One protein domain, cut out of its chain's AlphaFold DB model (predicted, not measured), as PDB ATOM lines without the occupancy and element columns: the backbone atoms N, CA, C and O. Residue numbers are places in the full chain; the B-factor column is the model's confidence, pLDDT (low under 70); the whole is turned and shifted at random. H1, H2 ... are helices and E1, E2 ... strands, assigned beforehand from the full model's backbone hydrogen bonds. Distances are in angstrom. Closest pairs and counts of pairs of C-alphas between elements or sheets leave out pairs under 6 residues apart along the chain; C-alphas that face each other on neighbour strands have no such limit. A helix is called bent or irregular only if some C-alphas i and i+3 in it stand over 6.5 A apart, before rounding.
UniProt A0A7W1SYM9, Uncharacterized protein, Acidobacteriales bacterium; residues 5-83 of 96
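Overview. This is residues 5 to 83 of the 96 residues of an uncharacterized protein of Acidobacteriales bacterium (UniProt A0A7W1SYM9). A small three-stranded sheet has one long helix, H1, over one of its faces; the first part of H1 covers the sheet, and residues 67 to 83, of which 67 to 80 belong to H1, stick out past it as a free arm. The strands E1, E2 and E3 lie side by side with E2 in the middle, and a long stretch with no named element, residues 9 to 30, reaches to Leu 13 at the end of the domain far from that arm. The printed part has 79 residues, with three named strands and then one named helix along the chain, E1 E2 E3 H1; the sheet's order is E1 - E2 - E3, all antiparallel, and the class is mixed, helices and strands. The whole is loose, with a radius of gyration of the C-alphas of 16.7 A, and its outline is a rod of 58 by 22 by 21 A, its length made in part by the arm.

Arrangement. E1, residues 5 to 8, is an edge strand and pairs with E2, residues 31 to 36, the inner strand. E1 and E2 are antiparallel and form a hairpin, with 159 degrees between their directions; N 6 and O 34 are 2.8 A apart and N 32 and O 8 are 2.9 A apart, both within hydrogen-bond range. The C-alphas of Val 5 and Ser 35, which face each other, are 4.3 A apart. E3, residues 47 to 51, is the other edge strand and forms an antiparallel hairpin with E2, at 156 degrees between their directions. Across this pair N 33 and O 49 are 2.8 A apart and N 51 and O 31 are 2.8 A apart, within hydrogen-bond range. The three strands form a meander, each strand the antiparallel neighbour of the one before. The sheet is only just strongly twisted, its C-alphas lying up to 4.2 A off the best plane through them. H1, residues 53 to 80, is on the sheet, on one face, and the two form two layers, a helix layer and a sheet layer. Its height over the sheet is 11.4 A. H1 lies over E2, where 8 of its 28 C-alphas fall, with 2 falling on E1 and 2 on E3. It runs along the strands, at 23 degrees to E2 on the local plane. The closest C-alphas of E1 and H1 are those of Val 5 and Leu 60, 7.1 A apart; those of E2 and H1 are Phe 31 and Gly 53, 7.4 A apart. In H1 every O i to N i+4 pair is within hydrogen-bond range.

Along the chain. E1 runs from Val 5, with its C-alpha at (-14.959, -13.904, 193.213), to Ser 8. E2 runs from Phe 31 to Lys 36 and measures 16.1 A from first to last C-alpha. E3 runs from Glu 47 to Cys 51, 11.2 A. H1 begins at Gly 53, C-alpha at (-8.813, -7.214, 203.350), and ends at Lys 80, C-alpha at (-42.471, -28.429, 194.674), 40.7 A away. H1 is not bent.

Size, cuts and confidence. The two C-alphas farthest apart are those of Leu 13 and Asp 82, at 58.5 A. Without residues 67 to 83, which stand free, the body has 62 residues and spans 38 by 18 by 17 A. The printed part has no cut. The link from E1 to E2, with 22 residues, is long; that from E2 to E3, with 10, is short; that from E3 to H1, with 1, is tight. The mean pLDDT of the printed part is 83.9, and the model's confidence is low, under 70, at residues 39 to 45 and 80 to 83.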
ATOM      1  N   VAL A   5     -15.899 -14.917 192.729       91.56
ATOM      2  CA  VAL A   5     -14.959 -13.904 193.213       91.56
ATOM      3  C   VAL A   5     -13.571 -14.530 193.249       91.56
ATOM      4  O   VAL A   5     -13.373 -15.559 193.892       91.56
ATOM      5  N   THR A   6     -12.614 -13.902 192.575       93.62
ATOM      6  CA  THR A   6     -11.209 -14.317 192.537       93.62
ATOM      7  C   THR A   6     -10.351 -13.220 193.142       93.62
ATOM      8  O   THR A   6     -10.580 -12.042 192.876       93.62
ATOM      9  N   PHE A   7      -9.347 -13.606 193.929       95.06
ATOM     10  CA  PHE A   7      -8.363 -12.689 194.496       95.06
ATOM     11  C   PHE A   7      -6.956 -13.107 194.088       95.06
ATOM     12  O   PHE A   7      -6.631 -14.295 194.091       95.06
ATOM     13  N   SER A   8      -6.108 -12.128 193.799       93.75
ATOM     14  CA  SER A   8      -4.682 -12.330 193.567       93.75
ATOM     15  C   SER A   8      -3.859 -11.285 194.314       93.75
ATOM     16  O   SER A   8      -4.276 -10.143 194.513       93.75
ATOM     17  N   SER A   9      -2.667 -11.685 194.755       90.81
ATOM     18  CA  SER A   9      -1.637 -10.730 195.155       90.81
ATOM     19  C   SER A   9      -1.084 -10.028 193.918       90.81
ATOM     20  O   SER A   9      -1.052 -10.610 192.834       90.81
ATOM     21  N   PHE A  10      -0.573  -8.818 194.097       87.88
ATOM     22  CA  PHE A  10       0.112  -8.066 193.052       87.88
ATOM     23  C   PHE A  10       1.461  -7.573 193.571       87.88
ATOM     24  O   PHE A  10       1.631  -7.357 194.772       87.88
ATOM     25  N   ASP A  11       2.420  -7.409 192.664       85.38
ATOM     26  CA  ASP A  11       3.714  -6.815 192.985       85.38
ATOM     27  C   ASP A  11       3.654  -5.305 192.688       85.38
ATOM     28  O   ASP A  11       3.413  -4.931 191.534       85.38
ATOM     29  N   PRO A  12       3.879  -4.429 193.686       74.75
ATOM     30  CA  PRO A  12       3.894  -2.979 193.494       74.75
ATOM     31  C   PRO A  12       4.903  -2.485 192.444       74.75
ATOM     32  O   PRO A  12       4.758  -1.375 191.945       74.75
ATOM     33  N   LEU A  13       5.931  -3.276 192.114       83.00
ATOM     34  CA  LEU A  13       6.916  -2.934 191.085       83.00
ATOM     35  C   LEU A  13       6.404  -3.175 189.658       83.00
ATOM     36  O   LEU A  13       6.929  -2.583 188.717       83.00
ATOM     37  N   PHE A  14       5.399  -4.037 189.492       81.50
ATOM     38  CA  PHE A  14       4.880  -4.458 188.184       81.50
ATOM     39  C   PHE A  14       3.405  -4.099 187.971       81.50
ATOM     40  O   PHE A  14       2.872  -4.319 186.884       81.50
ATOM     41  N   CYS A  15       2.732  -3.561 188.988       80.88
ATOM     42  CA  CYS A  15       1.339  -3.137 188.933       80.88
ATOM     43  C   CYS A  15       1.184  -1.751 189.557       80.88
ATOM     44  O   CYS A  15       1.557  -1.536 190.709       80.88
ATOM     45  N   GLU A  16       0.567  -0.832 188.813       83.38
ATOM     46  CA  GLU A  16       0.165   0.482 189.319       83.38
ATOM     47  C   GLU A  16      -1.064   0.341 190.227       83.38
ATOM     48  O   GLU A  16      -2.196   0.629 189.842       83.38
ATOM     49  N   ALA A  17      -0.846  -0.156 191.444       85.56
ATOM     50  CA  ALA A  17      -1.901  -0.255 192.438       85.56
ATOM     51  C   ALA A  17      -2.244   1.135 193.009       85.56
ATOM     52  O   ALA A  17      -1.340   1.923 193.314       85.56
ATOM     53  N   PRO A  18      -3.535   1.450 193.207       89.69
ATOM     54  CA  PRO A  18      -3.940   2.710 193.805       89.69
ATOM     55  C   PRO A  18      -3.493   2.785 195.269       89.69
ATOM     56  O   PRO A  18      -3.369   1.778 195.962       89.69
ATOM     57  N   GLN A  19      -3.300   4.002 195.782       91.38
ATOM     58  CA  GLN A  19      -2.926   4.199 197.191       91.38
ATOM     59  C   GLN A  19      -4.044   3.827 198.171       91.38
ATOM     60  O   GLN A  19      -3.791   3.611 199.354       91.38
ATOM     61  N   GLN A  20      -5.284   3.773 197.687       94.31
ATOM     62  CA  GLN A  20      -6.469   3.485 198.477       94.31
ATOM     63  C   GLN A  20      -7.309   2.421 197.778       94.31
ATOM     64  O   GLN A  20      -7.387   2.372 196.553       94.31
ATOM     65  N   CYS A  21      -7.955   1.578 198.576       94.12
ATOM     66  CA  CYS A  21      -8.893   0.570 198.121       94.12
ATOM     67  C   CYS A  21     -10.000   1.223 197.295       94.12
ATOM     68  O   CYS A  21     -10.658   2.160 197.748       94.12
ATOM     69  N   GLU A  22     -10.269   0.670 196.121       92.75
ATOM     70  CA  GLU A  22     -11.240   1.249 195.190       92.75
ATOM     71  C   GLU A  22     -12.687   1.081 195.677       92.75
ATOM     72  O   GLU A  22     -13.574   1.827 195.268       92.75
ATOM     73  N   MET A  23     -12.917   0.158 196.618       91.38
ATOM     74  CA  MET A  23     -14.231  -0.102 197.203       91.38
ATOM     75  C   MET A  23     -14.572   0.792 198.404       91.38
ATOM     76  O   MET A  23     -15.683   1.310 198.471       91.38
ATOM     77  N   CYS A  24     -13.668   0.943 199.383       94.38
ATOM     78  CA  CYS A  24     -13.946   1.724 200.602       94.38
ATOM     79  C   CYS A  24     -13.224   3.070 200.659       94.38
ATOM     80  O   CYS A  24     -13.683   3.952 201.371       94.38
ATOM     81  N   ARG A  25     -12.119   3.240 199.921       95.00
ATOM     82  CA  ARG A  25     -11.250   4.431 199.935       95.00
ATOM     83  C   ARG A  25     -10.625   4.772 201.299       95.00
ATOM     84  O   ARG A  25     -10.121   5.875 201.478       95.00
ATOM     85  N   GLU A  26     -10.633   3.834 202.245       93.69
ATOM     86  CA  GLU A  26     -10.137   4.039 203.618       93.69
ATOM     87  C   GLU A  26      -8.749   3.421 203.854       93.69
ATOM     88  O   GLU A  26      -7.912   4.013 204.529       93.69
ATOM     89  N   GLU A  27      -8.493   2.242 203.286       92.44
ATOM     90  CA  GLU A  27      -7.275   1.452 203.517       92.44
ATOM     91  C   GLU A  27      -6.531   1.200 202.201       92.44
ATOM     92  O   GLU A  27      -7.181   1.137 201.154       92.44
ATOM     93  N   PRO A  28      -5.200   1.004 202.215       92.81
ATOM     94  CA  PRO A  28      -4.473   0.597 201.020       92.81
ATOM     95  C   PRO A  28      -4.939  -0.788 200.537       92.81
ATOM     96  O   PRO A  28      -5.302  -1.650 201.350       92.81
ATOM     97  N   PRO A  29      -4.957  -1.028 199.217       93.56
ATOM     98  CA  PRO A  29      -5.313  -2.330 198.686       93.56
ATOM     99  C   PRO A  29      -4.224  -3.362 198.977       93.56
ATOM    100  O   PRO A  29      -3.034  -3.057 198.975       93.56
ATOM    101  N   ILE A  30      -4.651  -4.605 199.190       94.25
ATOM    102  CA  ILE A  30      -3.760  -5.758 199.390       94.25
ATOM    103  C   ILE A  30      -4.029  -6.881 198.382       94.25
ATOM    104  O   ILE A  30      -3.190  -7.759 198.204       94.25
ATOM    105  N   PHE A  31      -5.182  -6.841 197.706       94.81
ATOM    106  CA  PHE A  31      -5.560  -7.799 196.675       94.81
ATOM    107  C   PHE A  31      -6.012  -7.080 195.411       94.81
ATOM    108  O   PHE A  31      -6.727  -6.079 195.486       94.81
ATOM    109  N   MET A  32      -5.660  -7.646 194.264       94.62
ATOM    110  CA  MET A  32      -6.458  -7.501 193.056       94.62
ATOM    111  C   MET A  32      -7.647  -8.451 193.153       94.62
ATOM    112  O   MET A  32      -7.529  -9.546 193.715       94.62
ATOM    113  N   PHE A  33      -8.791  -8.043 192.622       93.94
ATOM    114  CA  PHE A  33      -9.973  -8.884 192.564       93.94
ATOM    115  C   PHE A  33     -10.633  -8.830 191.189       93.94
ATOM    116  O   PHE A  33     -10.557  -7.824 190.487       93.94
ATOM    117  N   ASP A  34     -11.292  -9.929 190.846       93.12
ATOM    118  CA  ASP A  34     -12.250 -10.045 189.752       93.12
ATOM    119  C   ASP A  34     -13.504 -10.697 190.326       93.12
ATOM    120  O   ASP A  34     -13.425 -11.710 191.029       93.12
ATOM    121  N   SER A  35     -14.660 -10.088 190.098       90.31
ATOM    122  CA  SER A  35     -15.916 -10.572 190.637       90.31
ATOM    123  C   SER A  35     -17.053 -10.436 189.647       90.31
ATOM    124  O   SER A  35     -17.189  -9.446 188.930       90.31
ATOM    125  N   LYS A  36     -17.915 -11.446 189.676       87.56
ATOM    126  CA  LYS A  36     -19.166 -11.488 188.943       87.56
ATOM    127  C   LYS A  36     -20.232 -11.974 189.899       87.56
ATOM    128  O   LYS A  36     -20.292 -13.156 190.211       87.56
ATOM    129  N   ILE A  37     -21.046 -11.056 190.408       80.38
ATOM    130  CA  ILE A  37     -22.142 -11.384 191.323       80.38
ATOM    131  C   ILE A  37     -23.437 -10.869 190.703       80.38
ATOM    132  O   ILE A  37     -23.617  -9.668 190.514       80.38
ATOM    133  N   VAL A  38     -24.349 -11.781 190.372       71.62
ATOM    134  CA  VAL A  38     -25.632 -11.449 189.752       71.62
ATOM    135  C   VAL A  38     -26.616 -10.993 190.829       71.62
ATOM    136  O   VAL A  38     -27.315 -11.788 191.462       71.62
ATOM    137  N   GLU A  39     -26.715  -9.682 191.043       66.12
ATOM    138  CA  GLU A  39     -27.780  -9.106 191.866       66.12
ATOM    139  C   GLU A  39     -29.054  -8.896 191.021       66.12
ATOM    140  O   GLU A  39     -29.008  -8.345 189.925       66.12
ATOM    141  N   LYS A  40     -30.220  -9.337 191.533       57.69
ATOM    142  CA  LYS A  40     -31.516  -9.491 190.820       57.69
ATOM    143  C   LYS A  40     -32.079  -8.236 190.105       57.69
ATOM    144  O   LYS A  40     -33.197  -8.301 189.597       57.69
ATOM    145  N   ARG A  41     -31.391  -7.087 190.079       50.62
ATOM    146  CA  ARG A  41     -31.907  -5.826 189.504       50.62
ATOM    147  C   ARG A  41     -30.907  -4.923 188.782       50.62
ATOM    148  O   ARG A  41     -31.341  -3.902 188.258       50.62
ATOM    149  N   GLN A  42     -29.626  -5.259 188.704       48.47
ATOM    150  CA  GLN A  42     -28.657  -4.442 187.974       48.47
ATOM    151  C   GLN A  42     -27.775  -5.333 187.119       48.47
ATOM    152  O   GLN A  42     -27.540  -6.489 187.460       48.47
ATOM    153  N   ASN A  43     -27.392  -4.793 185.960       48.62
ATOM    154  CA  ASN A  43     -26.557  -5.459 184.974       48.62
ATOM    155  C   ASN A  43     -25.427  -6.230 185.647       48.62
ATOM    156  O   ASN A  43     -24.843  -5.759 186.620       48.62
ATOM    157  N   VAL A  44     -25.129  -7.394 185.078       56.50
ATOM    158  CA  VAL A  44     -23.914  -8.156 185.336       56.50
ATOM    159  C   VAL A  44     -22.729  -7.248 185.002       56.50
ATOM    160  O   VAL A  44     -22.274  -7.208 183.863       56.50
ATOM    161  N   ALA A  45     -22.304  -6.435 185.959       60.06
ATOM    162  CA  ALA A  45     -21.058  -5.716 185.865       60.06
ATOM    163  C   ALA A  45     -20.002  -6.695 186.362       60.06
ATOM    164  O   ALA A  45     -20.006  -7.077 187.531       60.06
ATOM    165  N   ASP A  46     -19.165  -7.158 185.441       73.69
ATOM    166  CA  ASP A  46     -17.887  -7.730 185.828       73.69
ATOM    167  C   ASP A  46     -17.126  -6.599 186.545       73.69
ATOM    168  O   ASP A  46     -16.823  -5.564 185.947       73.69
ATOM    169  N   GLU A  47     -16.932  -6.746 187.855       86.50
ATOM    170  CA  GLU A  47     -16.209  -5.789 188.691       86.50
ATOM    171  C   GLU A  47     -14.804  -6.331 188.926       86.50
ATOM    172  O   GLU A  47     -14.632  -7.376 189.558       86.50
ATOM    173  N   ASN A  48     -13.800  -5.605 188.444       90.50
ATOM    174  CA  ASN A  48     -12.400  -5.869 188.734       90.50
ATOM    175  C   ASN A  48     -11.716  -4.616 189.289       90.50
ATOM    176  O   ASN A  48     -12.182  -3.495 189.086       90.50
ATOM    177  N   GLY A  49     -10.636  -4.821 190.041       93.00
ATOM    178  CA  GLY A  49      -9.889  -3.725 190.652       93.00
ATOM    179  C   GLY A  49      -9.068  -4.156 191.858       93.00
ATOM    180  O   GLY A  49      -8.661  -5.311 191.980       93.00
ATOM    181  N   PHE A  50      -8.839  -3.219 192.770       94.38
ATOM    182  CA  PHE A  50      -7.994  -3.370 193.944       94.38
ATOM    183  C   PHE A  50      -8.785  -3.179 195.243       94.38
ATOM    184  O   PHE A  50      -9.460  -2.166 195.463       94.38
ATOM    185  N   CYS A  51      -8.672  -4.140 196.162       94.81
ATOM    186  CA  CYS A  51      -9.394  -4.118 197.429       94.81
ATOM    187  C   CYS A  51      -8.503  -4.357 198.656       94.81
ATOM    188  O   CYS A  51      -7.460  -5.013 198.595       94.81
ATOM    189  N   CYS A  52      -8.919  -3.798 199.797       95.62
ATOM    190  CA  CYS A  52      -8.340  -4.117 201.099       95.62
ATOM    191  C   CYS A  52      -8.933  -5.426 201.657       95.62
ATOM    192  O   CYS A  52      -9.950  -5.929 201.168       95.62
ATOM    193  N   GLY A  53      -8.352  -5.958 202.737       95.25
ATOM    194  CA  GLY A  53      -8.813  -7.214 203.350       95.25
ATOM    195  C   GLY A  53     -10.254  -7.166 203.872       95.25
ATOM    196  O   GLY A  53     -11.004  -8.142 203.753       95.25
ATOM    197  N   ASN A  54     -10.683  -6.010 204.382       95.75
ATOM    198  CA  ASN A  54     -12.054  -5.809 204.846       95.75
ATOM    199  C   ASN A  54     -13.060  -5.901 203.690       95.75
ATOM    200  O   ASN A  54     -14.100  -6.558 203.808       95.75
ATOM    201  N   CYS A  55     -12.740  -5.284 202.553       94.50
ATOM    202  CA  CYS A  55     -13.569  -5.320 201.353       94.50
ATOM    203  C   CYS A  55     -13.575  -6.702 200.688       94.50
ATOM    204  O   CYS A  55     -14.651  -7.182 200.329       94.50
ATOM    205  N   ALA A  56     -12.436  -7.398 200.646       94.25
ATOM    206  CA  ALA A  56     -12.369  -8.789 200.196       94.25
ATOM    207  C   ALA A  56     -13.300  -9.702 201.016       94.25
ATOM    208  O   ALA A  56     -14.110 -10.451 200.467       94.25
ATOM    209  N   THR A  57     -13.287  -9.564 202.346       94.81
ATOM    210  CA  THR A  57     -14.190 -10.310 203.242       94.81
ATOM    211  C   THR A  57     -15.664  -9.998 202.964       94.81
ATOM    212  O   THR A  57     -16.523 -10.880 203.036       94.81
ATOM    213  N   ARG A  58     -15.994  -8.740 202.639       93.00
ATOM    214  CA  ARG A  58     -17.365  -8.349 202.265       93.00
ATOM    215  C   ARG A  58     -17.803  -9.007 200.956       93.00
ATOM    216  O   ARG A  58     -18.931  -9.492 200.910       93.00
ATOM    217  N   LEU A  59     -16.937  -9.060 199.942       91.50
ATOM    218  CA  LEU A  59     -17.216  -9.748 198.675       91.50
ATOM    219  C   LEU A  59     -17.467 -11.247 198.892       91.50
ATOM    220  O   LEU A  59     -18.482 -11.764 198.432       91.50
ATOM    221  N   LEU A  60     -16.637 -11.917 199.695       92.69
ATOM    222  CA  LEU A  60     -16.843 -13.328 200.053       92.69
ATOM    223  C   LEU A  60     -18.184 -13.564 200.761       92.69
ATOM    224  O   LEU A  60     -18.893 -14.522 200.466       92.69
ATOM    225  N   ARG A  61     -18.584 -12.666 201.671       91.94
ATOM    226  CA  ARG A  61     -19.900 -12.754 202.330       91.94
ATOM    227  C   ARG A  61     -21.056 -12.556 201.355       91.94
ATOM    228  O   ARG A  61     -22.106 -13.165 201.552       91.94
ATOM    229  N   LYS A  62     -20.905 -11.692 200.347       88.06
ATOM    230  CA  LYS A  62     -21.915 -11.536 199.291       88.06
ATOM    231  C   LYS A  62     -22.054 -12.828 198.486       88.06
ATOM    232  O   LYS A  62     -23.179 -13.289 198.319       88.06
ATOM    233  N   LEU A  63     -20.931 -13.428 198.084       88.50
ATOM    234  CA  LEU A  63     -20.906 -14.699 197.361       88.50
ATOM    235  C   LEU A  63     -21.598 -15.811 198.162       88.50
ATOM    236  O   LEU A  63     -22.588 -16.365 197.698       88.50
ATOM    237  N   ALA A  64     -21.192 -16.022 199.419       88.31
ATOM    238  CA  ALA A  64     -21.773 -17.047 200.290       88.31
ATOM    239  C   ALA A  64     -23.292 -16.880 200.492       88.31
ATOM    240  O   ALA A  64     -24.043 -17.855 200.552       88.31
ATOM    241  N   ARG A  65     -23.778 -15.633 200.585       87.19
ATOM    242  CA  ARG A  65     -25.220 -15.343 200.665       87.19
ATOM    243  C   ARG A  65     -25.945 -15.672 199.365       87.19
ATOM    244  O   ARG A  65     -27.088 -16.120 199.421       87.19
ATOM    245  N   SER A  66     -25.319 -15.415 198.220       84.94
ATOM    246  CA  SER A  66     -25.908 -15.739 196.922       84.94
ATOM    247  C   SER A  66     -25.988 -17.249 196.714       84.94
ATOM    248  O   SER A  66     -27.065 -17.743 196.393       84.94
ATOM    249  N   GLU A  67     -24.915 -17.983 197.015       85.50
ATOM    250  CA  GLU A  67     -24.886 -19.452 196.973       85.50
ATOM    251  C   GLU A  67     -25.942 -20.061 197.901       85.50
ATOM    252  O   GLU A  67     -26.744 -20.884 197.473       85.50
ATOM    253  N   SER A  68     -26.026 -19.577 199.147       83.50
ATOM    254  CA  SER A  68     -27.045 -20.038 200.103       83.50
ATOM    255  C   SER A  68     -28.469 -19.811 199.584       83.50
ATOM    256  O   SER A  68     -29.356 -20.632 199.798       83.50
ATOM    257  N   ARG A  69     -28.712 -18.690 198.895       84.62
ATOM    258  CA  ARG A  69     -30.017 -18.398 198.289       84.62
ATOM    259  C   ARG A  69     -30.306 -19.314 197.101       84.62
ATOM    260  O   ARG A  69     -31.441 -19.758 196.987       84.62
ATOM    261  N   GLN A  70     -29.318 -19.585 196.247       82.75
ATOM    262  CA  GLN A  70     -29.468 -20.525 195.130       82.75
ATOM    263  C   GLN A  70     -29.832 -21.918 195.651       82.75
ATOM    264  O   GLN A  70     -30.818 -22.487 195.202       82.75
ATOM    265  N   TRP A  71     -29.143 -22.392 196.690       82.94
ATOM    266  CA  TRP A  71     -29.461 -23.661 197.349       82.94
ATOM    267  C   TRP A  71     -30.894 -23.708 197.885       82.94
ATOM    268  O   TRP A  71     -31.613 -24.671 197.643       82.94
ATOM    269  N   LEU A  72     -31.351 -22.658 198.574       82.88
ATOM    270  CA  LEU A  72     -32.731 -22.593 199.069       82.88
ATOM    271  C   LEU A  72     -33.768 -22.599 197.933       82.88
ATOM    272  O   LEU A  72     -34.836 -23.192 198.080       82.88
ATOM    273  N   GLU A  73     -33.476 -21.927 196.816       82.31
ATOM    274  CA  GLU A  73     -34.338 -21.917 195.630       82.31
ATOM    275  C   GLU A  73     -34.389 -23.308 194.968       82.31
ATOM    276  O   GLU A  73     -35.478 -23.772 194.625       82.31
ATOM    277  N   GLU A  74     -33.254 -24.004 194.868       77.75
ATOM    278  CA  GLU A  74     -33.165 -25.385 194.372       77.75
ATOM    279  C   GLU A  74     -33.908 -26.374 195.281       77.75
ATOM    280  O   GLU A  74     -34.735 -27.151 194.805       77.75
ATOM    281  N   GLU A  75     -33.701 -26.308 196.599       76.94
ATOM    282  CA  GLU A  75     -34.421 -27.148 197.563       76.94
ATOM    283  C   GLU A  75     -35.939 -26.933 197.497       76.94
ATOM    284  O   GLU A  75     -36.720 -27.884 197.606       76.94
ATOM    285  N   ALA A  76     -36.378 -25.682 197.333       75.94
ATOM    286  CA  ALA A  76     -37.791 -25.355 197.184       75.94
ATOM    287  C   ALA A  76     -38.366 -25.884 195.860       75.94
ATOM    288  O   ALA A  76     -39.503 -26.357 195.846       75.94
ATOM    289  N   ALA A  77     -37.596 -25.834 194.768       73.75
ATOM    290  CA  ALA A  77     -37.993 -26.397 193.480       73.75
ATOM    291  C   ALA A  77     -38.150 -27.924 193.556       73.75
ATOM    292  O   ALA A  77     -39.202 -28.436 193.181       73.75
ATOM    293  N   ILE A  78     -37.181 -28.630 194.154       71.94
ATOM    294  CA  ILE A  78     -37.234 -30.090 194.352       71.94
ATOM    295  C   ILE A  78     -38.475 -30.489 195.163       71.94
ATOM    296  O   ILE A  78     -39.213 -31.390 194.769       71.94
ATOM    297  N   LYS A  79     -38.750 -29.786 196.272       70.56
ATOM    298  CA  LYS A  79     -39.946 -30.037 197.101       70.56
ATOM    299  C   LYS A  79     -41.253 -29.780 196.350       70.56
ATOM    300  O   LYS A  79     -42.249 -30.438 196.625       70.56
ATOM    301  N   LYS A  80     -41.276 -28.803 195.442       69.00
ATOM    302  CA  LYS A  80     -42.471 -28.429 194.674       69.00
ATOM    303  C   LYS A  80     -42.772 -29.407 193.537       69.00
ATOM    304  O   LYS A  80     -43.937 -29.579 193.193       69.00
ATOM    305  N   GLU A  81     -41.745 -30.016 192.956       65.69
ATOM    306  CA  GLU A  81     -41.881 -31.005 191.880       65.69
ATOM    307  C   GLU A  81     -42.249 -32.410 192.389       65.69
ATOM    308  O   GLU A  81     -42.413 -33.312 191.571       65.69
ATOM    309  N   ASP A  82     -42.400 -32.594 193.710       61.34
ATOM    310  CA  ASP A  82     -42.663 -33.888 194.370       61.34
ATOM    311  C   ASP A  82     -41.712 -34.992 193.864       61.34
ATOM    312  O   ASP A  82     -42.055 -36.169 193.737       61.34
ATOM    313  N   LEU A  83     -40.488 -34.576 193.516       57.47
ATOM    314  CA  LEU A  83     -39.420 -35.456 193.080       57.47
ATOM    315  C   LEU A  83     -38.969 -36.251 194.295       57.47
ATOM    316  O   LEU A  83     -38.170 -35.791 195.112       57.47
TER     317      LEU A  83